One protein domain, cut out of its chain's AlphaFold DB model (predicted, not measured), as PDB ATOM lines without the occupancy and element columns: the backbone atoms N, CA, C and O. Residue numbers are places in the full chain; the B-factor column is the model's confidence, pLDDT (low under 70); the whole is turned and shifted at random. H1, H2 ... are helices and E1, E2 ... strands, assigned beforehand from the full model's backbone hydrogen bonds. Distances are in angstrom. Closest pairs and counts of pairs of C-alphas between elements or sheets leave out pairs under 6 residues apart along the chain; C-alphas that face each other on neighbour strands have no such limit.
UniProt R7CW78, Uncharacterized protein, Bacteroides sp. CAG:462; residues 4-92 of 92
ATOM      1  N   GLN A   4       3.945  -1.278 -22.883       96.69
ATOM      2  CA  GLN A   4       2.761  -1.618 -23.674       96.69
ATOM      3  C   GLN A   4       2.943  -2.934 -24.435       96.69
ATOM      4  O   GLN A   4       2.052  -3.777 -24.395       96.69
ATOM      5  N   GLU A   5       4.112  -3.147 -25.046       97.19
ATOM      6  CA  GLU A   5       4.452  -4.422 -25.695       97.19
ATOM      7  C   GLU A   5       4.397  -5.576 -24.690       97.19
ATOM      8  O   GLU A   5       3.764  -6.593 -24.956       97.19
ATOM      9  N   LYS A   6       4.952  -5.382 -23.484       97.81
ATOM     10  CA  LYS A   6       4.901  -6.396 -22.423       97.81
ATOM     11  C   LYS A   6       3.469  -6.731 -21.989       97.81
ATOM     12  O   LYS A   6       3.169  -7.897 -21.752       97.81
ATOM     13  N   ILE A   7       2.587  -5.732 -21.883       98.25
ATOM     14  CA  ILE A   7       1.170  -5.952 -21.550       98.25
ATOM     15  C   ILE A   7       0.481  -6.781 -22.637       98.25
ATOM     16  O   ILE A   7      -0.246  -7.710 -22.303       98.25
ATOM     17  N   GLN A   8       0.717  -6.477 -23.917       97.81
ATOM     18  CA  GLN A   8       0.102  -7.232 -25.011       97.81
ATOM     19  C   GLN A   8       0.603  -8.674 -25.070       97.81
ATOM     20  O   GLN A   8      -0.204  -9.588 -25.200       97.81
ATOM     21  N   THR A   9       1.905  -8.899 -24.877       97.94
ATOM     22  CA  THR A   9       2.451 -10.261 -24.795       97.94
ATOM     23  C   THR A   9       1.809 -11.062 -23.663       97.94
ATOM     24  O   THR A   9       1.443 -12.212 -23.870       97.94
ATOM     25  N   LEU A  10       1.631 -10.463 -22.480       98.44
ATOM     26  CA  LEU A  10       0.993 -11.153 -21.354       98.44
ATOM     27  C   LEU A  10      -0.477 -11.492 -21.631       98.44
ATOM     28  O   LEU A  10      -0.925 -12.556 -21.224       98.44
ATOM     29  N   LYS A  11      -1.222 -10.621 -22.325       98.19
ATOM     30  CA  LYS A  11      -2.611 -10.910 -22.714       98.19
ATOM     31  C   LYS A  11      -2.702 -12.108 -23.656       98.19
ATOM     32  O   LYS A  11      -3.463 -13.020 -23.367       98.19
ATOM     33  N   LEU A  12      -1.869 -12.138 -24.696       98.31
ATOM     34  CA  LEU A  12      -1.815 -13.263 -25.636       98.31
ATOM     35  C   LEU A  12      -1.458 -14.574 -24.924       98.31
ATOM     36  O   LEU A  12      -2.123 -15.582 -25.119       98.31
ATOM     37  N   GLN A  13      -0.479 -14.547 -24.015       98.38
ATOM     38  CA  GLN A  13      -0.123 -15.728 -23.219       98.38
ATOM     39  C   GLN A  13      -1.264 -16.215 -22.317       98.38
ATOM     40  O   GLN A  13      -1.364 -17.411 -22.054       98.38
ATOM     41  N   ILE A  14      -2.090 -15.304 -21.793       98.44
ATOM     42  CA  ILE A  14      -3.269 -15.669 -21.003       98.44
ATOM     43  C   ILE A  14      -4.319 -16.323 -21.902       98.44
ATOM     44  O   ILE A  14      -4.863 -17.350 -21.515       98.44
ATOM     45  N   GLU A  15      -4.579 -15.758 -23.081       98.25
ATOM     46  CA  GLU A  15      -5.537 -16.301 -24.052       98.25
ATOM     47  C   GLU A  15      -5.131 -17.713 -24.505       98.25
ATOM     48  O   GLU A  15      -5.920 -18.643 -24.364       98.25
ATOM     49  N   GLU A  16      -3.872 -17.912 -24.907       97.94
ATOM     50  CA  GLU A  16      -3.339 -19.228 -25.297       97.94
ATOM     51  C   GLU A  16      -3.478 -20.264 -24.169       97.94
ATOM     52  O   GLU A  16      -3.919 -21.394 -24.383       97.94
ATOM     53  N   LYS A  17      -3.138 -19.878 -22.933       98.31
ATOM     54  CA  LYS A  17      -3.261 -20.770 -21.769       98.31
ATOM     55  C   LYS A  17      -4.707 -21.067 -21.405       98.31
ATOM     56  O   LYS A  17      -4.984 -22.136 -20.867       98.31
ATOM     57  N   GLN A  18      -5.614 -20.130 -21.656       97.88
ATOM     58  CA  GLN A  18      -7.035 -20.329 -21.423       97.88
ATOM     59  C   GLN A  18      -7.604 -21.353 -22.414       97.88
ATOM     60  O   GLN A  18      -8.310 -22.264 -21.989       97.88
ATOM     61  N   GLU A  19      -7.230 -21.274 -23.693       97.19
ATOM     62  CA  GLU A  19      -7.615 -22.268 -24.708       97.19
ATOM     63  C   GLU A  19      -7.075 -23.671 -24.389       97.19
ATOM     64  O   GLU A  19      -7.806 -24.666 -24.477       97.19
ATOM     65  N   GLU A  20      -5.814 -23.762 -23.959       97.50
ATOM     66  CA  GLU A  20      -5.208 -25.022 -23.514       97.50
ATOM     67  C   GLU A  20      -5.964 -25.605 -22.309       97.50
ATOM     68  O   GLU A  20      -6.321 -26.786 -22.292       97.50
ATOM     69  N   LEU A  21      -6.271 -24.764 -21.318       95.81
ATOM     70  CA  LEU A  21      -7.012 -25.164 -20.129       95.81
ATOM     71  C   LEU A  21      -8.417 -25.673 -20.475       95.81
ATOM     72  O   LEU A  21      -8.862 -26.671 -19.909       95.81
ATOM     73  N   ASP A  22      -9.120 -25.007 -21.386       93.94
ATOM     74  CA  ASP A  22     -10.474 -25.399 -21.772       93.94
ATOM     75  C   ASP A  22     -10.479 -26.700 -22.586       93.94
ATOM     76  O   ASP A  22     -11.352 -27.548 -22.385       93.94
ATOM     77  N   THR A  23      -9.442 -26.934 -23.396       94.88
ATOM     78  CA  THR A  23      -9.222 -28.224 -24.069       94.88
ATOM     79  C   THR A  23      -9.011 -29.354 -23.059       94.88
ATOM     80  O   THR A  23      -9.657 -30.400 -23.152       94.88
ATOM     81  N   LEU A  24      -8.152 -29.144 -22.057       95.06
ATOM     82  CA  LEU A  24      -7.890 -30.139 -21.013       95.06
ATOM     83  C   LEU A  24      -9.133 -30.418 -20.158       95.06
ATOM     84  O   LEU A  24      -9.395 -31.571 -19.823       95.06
ATOM     85  N   LYS A  25      -9.935 -29.394 -19.837       92.81
ATOM     86  CA  LYS A  25     -11.214 -29.583 -19.129       92.81
ATOM     87  C   LYS A  25     -12.198 -30.421 -19.937       92.81
ATOM     88  O   LYS A  25     -12.865 -31.267 -19.354       92.81
ATOM     89  N   ALA A  26     -12.290 -30.207 -21.250       91.19
ATOM     90  CA  ALA A  26     -13.163 -31.005 -22.108       91.19
ATOM     91  C   ALA A  26     -12.731 -32.481 -22.139       91.19
ATOM     92  O   ALA A  26     -13.572 -33.368 -22.005       91.19
ATOM     93  N   GLN A  27     -11.423 -32.744 -22.242       94.44
ATOM     94  CA  GLN A  27     -10.872 -34.103 -22.162       94.44
ATOM     95  C   GLN A  27     -11.144 -34.747 -20.800       94.44
ATOM     96  O   GLN A  27     -11.622 -35.875 -20.738       94.44
ATOM     97  N   LEU A  28     -10.916 -34.013 -19.708       94.12
ATOM     98  CA  LEU A  28     -11.230 -34.480 -18.360       94.12
ATOM     99  C   LEU A  28     -12.724 -34.797 -18.209       94.12
ATOM    100  O   LEU A  28     -13.075 -35.847 -17.684       94.12
ATOM    101  N   GLY A  29     -13.603 -33.911 -18.682       92.31
ATOM    102  CA  GLY A  29     -15.048 -34.123 -18.649       92.31
ATOM    103  C   GLY A  29     -15.454 -35.405 -19.375       92.31
ATOM    104  O   GLY A  29     -16.237 -36.188 -18.840       92.31
ATOM    105  N   PHE A  30     -14.866 -35.663 -20.546       92.69
ATOM    106  CA  PHE A  30     -15.087 -36.893 -21.304       92.69
ATOM    107  C   PHE A  30     -14.661 -38.151 -20.531       92.69
ATOM    108  O   PHE A  30     -15.454 -39.082 -20.403       92.69
ATOM    109  N   GLU A  31     -13.459 -38.157 -19.951       94.56
ATOM    110  CA  GLU A  31     -12.956 -39.284 -19.150       94.56
ATOM    111  C   GLU A  31     -13.808 -39.537 -17.897       94.56
ATOM    112  O   GLU A  31     -14.108 -40.683 -17.568       94.56
ATOM    113  N   ILE A  32     -14.278 -38.480 -17.219       93.62
ATOM    114  CA  ILE A  32     -15.184 -38.621 -16.068       93.62
ATOM    115  C   ILE A  32     -16.494 -39.301 -16.496       93.62
ATOM    116  O   ILE A  32     -16.980 -40.183 -15.788       93.62
ATOM    117  N   VAL A  33     -17.066 -38.925 -17.646       93.00
ATOM    118  CA  VAL A  33     -18.295 -39.550 -18.171       93.00
ATOM    119  C   VAL A  33     -18.066 -41.018 -18.537       93.00
ATOM    120  O   VAL A  33     -18.922 -41.855 -18.248       93.00
ATOM    121  N   ILE A  34     -16.921 -41.355 -19.140       92.88
ATOM    122  CA  ILE A  34     -16.553 -42.755 -19.409       92.88
ATOM    123  C   ILE A  34     -16.476 -43.536 -18.102       92.88
ATOM    124  O   ILE A  34     -17.171 -44.539 -17.957       92.88
ATOM    125  N   ASN A  35     -15.700 -43.045 -17.136       92.62
ATOM    126  CA  ASN A  35     -15.527 -43.713 -15.853       92.62
ATOM    127  C   ASN A  35     -16.865 -43.897 -15.123       92.62
ATOM    128  O   ASN A  35     -17.102 -44.947 -14.532       92.62
ATOM    129  N   PHE A  36     -17.757 -42.905 -15.184       92.38
ATOM    130  CA  PHE A  36     -19.115 -43.019 -14.657       92.38
ATOM    131  C   PHE A  36     -19.870 -44.186 -15.307       92.38
ATOM    132  O   PHE A  36     -20.398 -45.053 -14.612       92.38
ATOM    133  N   ASN A  37     -19.899 -44.231 -16.639       91.88
ATOM    134  CA  ASN A  37     -20.602 -45.279 -17.373       91.88
ATOM    135  C   ASN A  37     -20.036 -46.667 -17.041       91.88
ATOM    136  O   ASN A  37     -20.798 -47.578 -16.730       91.88
ATOM    137  N   GLU A  38     -18.712 -46.815 -17.016       92.44
ATOM    138  CA  GLU A  38     -18.044 -48.069 -16.652       92.44
ATOM    139  C   GLU A  38     -18.341 -48.490 -15.207       92.44
ATOM    140  O   GLU A  38     -18.683 -49.648 -14.960       92.44
ATOM    141  N   THR A  39     -18.279 -47.547 -14.262       92.25
ATOM    142  CA  THR A  39     -18.537 -47.792 -12.831       92.25
ATOM    143  C   THR A  39     -19.957 -48.300 -12.593       92.25
ATOM    144  O   THR A  39     -20.167 -49.189 -11.767       92.25
ATOM    145  N   HIS A  40     -20.931 -47.768 -13.335       90.25
ATOM    146  CA  HIS A  40     -22.348 -48.108 -13.180       90.25
ATOM    147  C   HIS A  40     -22.840 -49.168 -14.176       90.25
ATOM    148  O   HIS A  40     -24.031 -49.482 -14.197       90.25
ATOM    149  N   GLY A  41     -21.945 -49.744 -14.988       89.62
ATOM    150  CA  GLY A  41     -22.285 -50.764 -15.984       89.62
ATOM    151  C   GLY A  41     -23.234 -50.261 -17.078       89.62
ATOM    152  O   GLY A  41     -24.069 -51.019 -17.571       89.62
ATOM    153  N   LEU A  42     -23.137 -48.978 -17.423       89.69
ATOM    154  CA  LEU A  42     -23.976 -48.302 -18.406       89.69
ATOM    155  C   LEU A  42     -23.246 -48.164 -19.742       89.69
ATOM    156  O   LEU A  42     -22.046 -47.910 -19.802       89.69
ATOM    157  N   ASN A  43     -23.999 -48.261 -20.833       87.62
ATOM    158  CA  ASN A  43     -23.528 -47.854 -22.151       87.62
ATOM    159  C   ASN A  43     -23.828 -46.371 -22.404       87.62
ATOM    160  O   ASN A  43     -24.749 -45.792 -21.823       87.62
ATOM    161  N   SER A  44     -23.092 -45.758 -23.333       82.44
ATOM    162  CA  SER A  44     -23.360 -44.376 -23.747       82.44
ATOM    163  C   SER A  44     -24.797 -44.221 -24.262       82.44
ATOM    164  O   SER A  44     -25.242 -44.978 -25.126       82.44
ATOM    165  N   GLY A  45     -25.526 -43.249 -23.709       82.50
ATOM    166  CA  GLY A  45     -26.933 -42.990 -24.038       82.50
ATOM    167  C   GLY A  45     -27.934 -43.978 -23.427       82.50
ATOM    168  O   GLY A  45     -29.130 -43.847 -23.680       82.50
ATOM    169  N   GLN A  46     -27.487 -44.943 -22.619       89.56
ATOM    170  CA  GLN A  46     -28.381 -45.848 -21.902       89.56
ATOM    171  C   GLN A  46     -29.168 -45.093 -20.826       89.56
ATOM    172  O   GLN A  46     -28.664 -44.168 -20.185       89.56
ATOM    173  N   HIS A  47     -30.422 -45.498 -20.634       93.94
ATOM    174  CA  HIS A  47     -31.252 -44.980 -19.557       93.94
ATOM    175  C   HIS A  47     -30.859 -45.631 -18.227       93.94
ATOM    176  O   HIS A  47     -30.501 -46.808 -18.171       93.94
ATOM    177  N   PHE A  48     -30.966 -44.877 -17.143       94.06
ATOM    178  CA  PHE A  48     -30.716 -45.359 -15.790       94.06
ATOM    179  C   PHE A  48     -31.643 -44.656 -14.804       94.06
ATOM    180  O   PHE A  48     -32.191 -43.591 -15.086       94.06
ATOM    181  N   MET A  49     -31.815 -45.231 -13.622       94.00
ATOM    182  CA  MET A  49     -32.515 -44.563 -12.533       94.00
ATOM    183  C   MET A  49     -31.537 -43.723 -11.731       94.00
ATOM    184  O   MET A  49     -30.511 -44.227 -11.287       94.00
ATOM    185  N   TYR A  50     -31.897 -42.472 -11.472       93.50
ATOM    186  CA  TYR A  50     -31.260 -41.643 -10.458       93.50
ATOM    187  C   TYR A  50     -32.300 -41.252  -9.406       93.50
ATOM    188  O   TYR A  50     -33.253 -40.507  -9.667       93.50
ATOM    189  N   GLY A  51     -32.161 -41.819  -8.206       88.62
ATOM    190  CA  GLY A  51     -33.210 -41.782  -7.191       88.62
ATOM    191  C   GLY A  51     -34.470 -42.498  -7.690       88.62
ATOM    192  O   GLY A  51     -34.449 -43.700  -7.934       88.62
ATOM    193  N   ASN A  52     -35.566 -41.754  -7.868       88.88
ATOM    194  CA  ASN A  52     -36.851 -42.278  -8.360       88.88
ATOM    195  C   ASN A  52     -37.211 -41.764  -9.763       88.88
ATOM    196  O   ASN A  52     -38.385 -41.760 -10.136       88.88
ATOM    197  N   LYS A  53     -36.230 -41.260 -10.516       91.94
ATOM    198  CA  LYS A  53     -36.432 -40.739 -11.868       91.94
ATOM    199  C   LYS A  53     -35.611 -41.548 -12.853       91.94
ATOM    200  O   LYS A  53     -34.433 -41.786 -12.607       91.94
ATOM    201  N   GLU A  54     -36.241 -41.928 -13.952       94.81
ATOM    202  CA  GLU A  54     -35.533 -42.401 -15.131       94.81
ATOM    203  C   GLU A  54     -34.820 -41.214 -15.777       94.81
ATOM    204  O   GLU A  54     -35.399 -40.134 -15.927       94.81
ATOM    205  N   CYS A  55     -33.555 -41.412 -16.115       94.81
ATOM    206  CA  CYS A  55     -32.655 -40.414 -16.658       94.81
ATOM    207  C   CYS A  55     -31.886 -40.992 -17.845       94.81
ATOM    208  O   CYS A  55     -31.711 -42.203 -17.961       94.81
ATOM    209  N   VAL A  56     -31.405 -40.110 -18.715       93.81
ATOM    210  CA  VAL A  56     -30.580 -40.446 -19.872       93.81
ATOM    211  C   VAL A  56     -29.507 -39.389 -20.070       93.81
ATOM    212  O   VAL A  56     -29.714 -38.206 -19.776       93.81
ATOM    213  N   GLY A  57     -28.374 -39.832 -20.611       89.00
ATOM    214  CA  GLY A  57     -27.244 -38.974 -20.936       89.00
ATOM    215  C   GLY A  57     -26.522 -38.504 -19.681       89.00
ATOM    216  O   GLY A  57     -27.142 -38.164 -18.673       89.00
ATOM    217  N   VAL A  58     -25.197 -38.502 -19.736       92.00
ATOM    218  CA  VAL A  58     -24.367 -37.970 -18.662       92.00
ATOM    219  C   VAL A  58     -23.311 -37.078 -19.277       92.00
ATOM    220  O   VAL A  58     -22.631 -37.465 -20.222       92.00
ATOM    221  N   GLU A  59     -23.213 -35.870 -18.746       92.00
ATOM    222  CA  GLU A  59     -22.265 -34.853 -19.178       92.00
ATOM    223  C   GLU A  59     -21.481 -34.347 -17.971       92.00
ATOM    224  O   GLU A  59     -22.011 -34.280 -16.858       92.00
ATOM    225  N   SER A  60     -20.228 -33.958 -18.196       90.44
ATOM    226  CA  SER A  60     -19.378 -33.331 -17.189       90.44
ATOM    227  C   SER A  60     -18.743 -32.068 -17.751       90.44
ATOM    228  O   SER A  60     -18.219 -32.066 -18.863       90.44
ATOM    229  N   ASP A  61     -18.762 -30.998 -16.961       83.38
ATOM    230  CA  ASP A  61     -18.000 -29.769 -17.222       83.38
ATOM    231  C   ASP A  61     -16.618 -29.776 -16.535       83.38
ATOM    232  O   ASP A  61     -15.952 -28.742 -16.446       83.38
ATOM    233  N   GLY A  62     -16.193 -30.942 -16.036       79.75
ATOM    234  CA  GLY A  62     -14.965 -31.132 -15.265       79.75
ATOM    235  C   GLY A  62     -15.137 -30.930 -13.756       79.75
ATOM    236  O   GLY A  62     -14.207 -31.225 -13.009       79.75
ATOM    237  N   TYR A  63     -16.307 -30.470 -13.295       81.25
ATOM    238  CA  TYR A  63     -16.584 -30.242 -11.872       81.25
ATOM    239  C   TYR A  63     -17.803 -31.003 -11.370       81.25
ATOM    240  O   TYR A  63     -17.801 -31.476 -10.234       81.25
ATOM    241  N   VAL A  64     -18.852 -31.106 -12.188       89.12
ATOM    242  CA  VAL A  64     -20.086 -31.799 -11.811       89.12
ATOM    243  C   VAL A  64     -20.584 -32.703 -12.929       89.12
ATOM    244  O   VAL A  64     -20.442 -32.387 -14.109       89.12
ATOM    245  N   LEU A  65     -21.237 -33.795 -12.538       93.06
ATOM    246  CA  LEU A  65     -21.976 -34.664 -13.443       93.06
ATOM    247  C   LEU A  65     -23.426 -34.198 -13.567       93.06
ATOM    248  O   LEU A  65     -24.079 -33.855 -12.577       93.06
ATOM    249  N   LYS A  66     -23.940 -34.186 -14.794       94.50
ATOM    250  CA  LYS A  66     -25.299 -33.758 -15.133       94.50
ATOM    251  C   LYS A  66     -25.982 -34.826 -15.972       94.50
ATOM    252  O   LYS A  66     -25.346 -35.436 -16.819       94.50
ATOM    253  N   THR A  67     -27.276 -35.023 -15.758       94.69
ATOM    254  CA  THR A  67     -28.114 -35.951 -16.529       94.69
ATOM    255  C   THR A  67     -29.483 -35.354 -16.825       94.69
ATOM    256  O   THR A  67     -29.881 -34.372 -16.199       94.69
ATOM    257  N   HIS A  68     -30.237 -35.935 -17.754       95.25
ATOM    258  CA  HIS A  68     -31.566 -35.460 -18.112       95.25
ATOM    259  C   HIS A  68     -32.636 -36.477 -17.738       95.25
ATOM    260  O   HIS A  68     -32.606 -37.616 -18.185       95.25
ATOM    261  N   ALA A  69     -33.619 -36.053 -16.943       94.50
ATOM    262  CA  ALA A  69     -34.745 -36.910 -16.595       94.50
ATOM    263  C   ALA A  69     -35.665 -37.139 -17.805       94.50
ATOM    264  O   ALA A  69     -35.924 -36.213 -18.578       94.50
ATOM    265  N   ILE A  70     -36.224 -38.339 -17.912       94.44
ATOM    266  CA  ILE A  70     -37.327 -38.641 -18.818       94.44
ATOM    267  C   ILE A  70     -38.621 -38.122 -18.184       94.44
ATOM    268  O   ILE A  70     -38.943 -38.379 -17.021       94.44
ATOM    269  N   THR A  71     -39.350 -37.304 -18.934       92.25
ATOM    270  CA  THR A  71     -40.621 -36.727 -18.493       92.25
ATOM    271  C   THR A  71     -41.750 -37.758 -18.580       92.25
ATOM    272  O   THR A  71     -41.619 -38.806 -19.202       92.25
ATOM    273  N   LYS A  72     -42.918 -37.450 -17.999       89.06
ATOM    274  CA  LYS A  72     -44.088 -38.349 -18.050       89.06
ATOM    275  C   LYS A  72     -44.598 -38.629 -19.472       89.06
ATOM    276  O   LYS A  72     -45.316 -39.604 -19.650       89.06
ATOM    277  N   SER A  73     -44.274 -37.778 -20.451       91.31
ATOM    278  CA  SER A  73     -44.597 -37.997 -21.868       91.31
ATOM    279  C   SER A  73     -43.567 -38.864 -22.599       91.31
ATOM    280  O   SER A  73     -43.786 -39.186 -23.760       91.31
ATOM    281  N   GLY A  74     -42.474 -39.262 -21.937       89.50
ATOM    282  CA  GLY A  74     -41.366 -40.009 -22.539       89.50
ATOM    283  C   GLY A  74     -40.279 -39.128 -23.161       89.50
ATOM    284  O   GLY A  74     -39.281 -39.649 -23.644       89.50
ATOM    285  N   ASP A  75     -40.432 -37.799 -23.128       93.25
ATOM    286  CA  ASP A  75     -39.448 -36.866 -23.688       93.25
ATOM    287  C   ASP A  75     -38.302 -36.582 -22.711       93.25
ATOM    288  O   ASP A  75     -38.517 -36.530 -21.495       93.25
ATOM    289  N   VAL A  76     -37.109 -36.292 -23.238       93.62
ATOM    290  CA  VAL A  76     -35.950 -35.846 -22.449       93.62
ATOM    291  C   VAL A  76     -36.177 -34.424 -21.929       93.62
ATOM    292  O   VAL A  76     -36.466 -33.496 -22.690       93.62
ATOM    293  N   ALA A  77     -36.043 -34.222 -20.617       93.06
ATOM    294  CA  ALA A  77     -36.205 -32.909 -20.005       93.06
ATOM    295  C   ALA A  77     -35.137 -31.921 -20.502       93.06
ATOM    296  O   ALA A  77     -33.948 -32.222 -20.521       93.06
ATOM    297  N   LYS A  78     -35.547 -30.687 -20.823       90.19
ATOM    298  CA  LYS A  78     -34.624 -29.629 -21.283       90.19
ATOM    299  C   LYS A  78     -33.637 -29.166 -20.209       90.19
ATOM    300  O   LYS A  78     -32.564 -28.678 -20.534       90.19
ATOM    301  N   ILE A  79     -34.029 -29.265 -18.941       90.88
ATOM    302  CA  ILE A  79     -33.209 -28.837 -17.807       90.88
ATOM    303  C   ILE A  79     -32.462 -30.054 -17.273       90.88
ATOM    304  O   ILE A  79     -33.088 -31.037 -16.871       90.88
ATOM    305  N   ALA A  80     -31.136 -29.959 -17.248       92.19
ATOM    306  CA  ALA A  80     -30.286 -30.982 -16.669       92.19
ATOM    307  C   ALA A  80     -30.416 -31.018 -15.136       92.19
ATOM    308  O   ALA A  80     -30.610 -30.000 -14.470       92.19
ATOM    309  N   THR A  81     -30.278 -32.211 -14.573       92.31
ATOM    310  CA  THR A  81     -30.215 -32.487 -13.140       92.31
ATOM    311  C   THR A  81     -28.780 -32.826 -12.770       92.31
ATOM    312  O   THR A  81     -28.162 -33.670 -13.410       92.31
ATOM    313  N   ILE A  82     -28.254 -32.182 -11.730       92.81
ATOM    314  CA  ILE A  82     -26.922 -32.489 -11.198       92.81
ATOM    315  C   ILE A  82     -26.983 -33.797 -10.398       92.81
ATOM    316  O   ILE A  82     -27.890 -33.996  -9.579       92.81
ATOM    317  N   ILE A  83     -26.011 -34.676 -10.632       91.81
ATOM    318  CA  ILE A  83     -25.799 -35.899  -9.861       91.81
ATOM    319  C   ILE A  83     -24.932 -35.535  -8.652       91.81
ATOM    320  O   ILE A  83     -23.772 -35.168  -8.801       91.81
ATOM    321  N   TYR A  84     -25.518 -35.591  -7.455       87.56
ATOM    322  CA  TYR A  84     -24.844 -35.253  -6.193       87.56
ATOM    323  C   TYR A  84     -24.394 -36.486  -5.410       87.56
ATOM    324  O   TYR A  84     -23.478 -36.392  -4.599       87.56
ATOM    325  N   ASP A  85     -25.061 -37.622  -5.617       86.38
ATOM    326  CA  ASP A  85     -24.783 -38.868  -4.910       86.38
ATOM    327  C   ASP A  85     -24.982 -40.052  -5.853       86.38
ATOM    328  O   ASP A  85     -26.108 -40.466  -6.144       86.38
ATOM    329  N   GLU A  86     -23.864 -40.587  -6.329       82.81
ATOM    330  CA  GLU A  86     -23.834 -41.694  -7.276       82.81
ATOM    331  C   GLU A  86     -24.375 -43.010  -6.695       82.81
ATOM    332  O   GLU A  86     -24.782 -43.882  -7.456       82.81
ATOM    333  N   ASN A  87     -24.506 -43.149  -5.367       84.12
ATOM    334  CA  ASN A  87     -25.121 -44.343  -4.765       84.12
ATOM    335  C   ASN A  87     -26.616 -44.481  -5.096       84.12
ATOM    336  O   ASN A  87     -27.205 -45.548  -4.919       84.12
ATOM    337  N   ASN A  88     -27.247 -43.405  -5.570       87.00
ATOM    338  CA  ASN A  88     -28.646 -43.412  -5.987       87.00
ATOM    339  C   ASN A  88     -28.836 -43.835  -7.446       87.00
ATOM    340  O   ASN A  88     -29.958 -43.753  -7.954       87.00
ATOM    341  N   ILE A  89     -27.763 -44.251  -8.120       88.94
ATOM    342  CA  ILE A  89     -27.813 -44.734  -9.492       88.94
ATOM    343  C   ILE A  89     -28.154 -46.213  -9.493       88.94
ATOM    344  O   ILE A  89     -27.580 -47.009  -8.749       88.94
ATOM    345  N   LYS A  90     -29.109 -46.589 -10.339       87.00
ATOM    346  CA  LYS A  90     -29.414 -47.989 -10.619       87.00
ATOM    347  C   LYS A  90     -29.541 -48.177 -12.126       87.00
ATOM    348  O   LYS A  90     -30.306 -47.430 -12.741       87.00
ATOM    349  N   PRO A  91     -28.837 -49.149 -12.723       83.94
ATOM    350  CA  PRO A  91     -29.095 -49.516 -14.107       83.94
ATOM    351  C   PRO A  91     -30.541 -50.011 -14.244       83.94
ATOM    352  O   PRO A  91     -31.096 -50.597 -13.306       83.94
ATOM    353  N   LEU A  92     -31.147 -49.712 -15.392       83.00
ATOM    354  CA  LEU A  92     -32.471 -50.204 -15.782       83.00
ATOM    355  C   LEU A  92     -32.382 -51.569 -16.463       83.00
ATOM    356  O   LEU A  92     -31.406 -51.782 -17.220       83.00
TER     357      LEU A  92
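Overview. This is residues 4 to 92 of the 92 residues of an uncharacterized protein of Bacteroides sp. CAG:462 (UniProt R7CW78). A small, strongly twisted sheet of five antiparallel strands makes a head, and the long helix H1 runs out from it as an arm, residues 4 to 21 sticking out free. The 89 printed residues, of mixed class, run H1 E1 E2 E3 E4 E5; the sheet's order is E4 E3 E2 E1 E5. The whole is only just loose, close to extended, with radius of gyration of the C-alphas 18.0 A and spans of 59 by 27 by 20 A.

Along the chain. E2, residues 53 to 60, spans 19.3 A and bends by 67 degrees at residue 56. E1 is residues 47 to 50, E3 65 to 69, E4 81 to 83, and E5 89 to 91, ending at C-alpha 91 (-29.095, -49.516, -14.107). H1, residues 4 to 39, spans 52.0 A from C-alpha 4 (2.761, -1.618, -23.674).

Arrangement. E1 to E4 form a meander, each strand the antiparallel neighbour of the one before; E5 is the edge strand beside E1. Within hydrogen-bond range are N 81 and O 67, 2.7 A, N 59 and O 66, 2.9 A, N 48 and O 55, 2.9 A, and N 49 and O 90, 2.8 A. H1 only grazes the sheet; its closest C-alphas with E2 are Gly 29 and Ser 60, 4.6 A. In H1 every O i to N i+4 pair is within range.

Size, cuts and confidence. C-alphas 4 and 92 are farthest apart, 60.5 A. The printed part has no cut; the E3 to E4 link is long. No printed residue is under pLDDT 70.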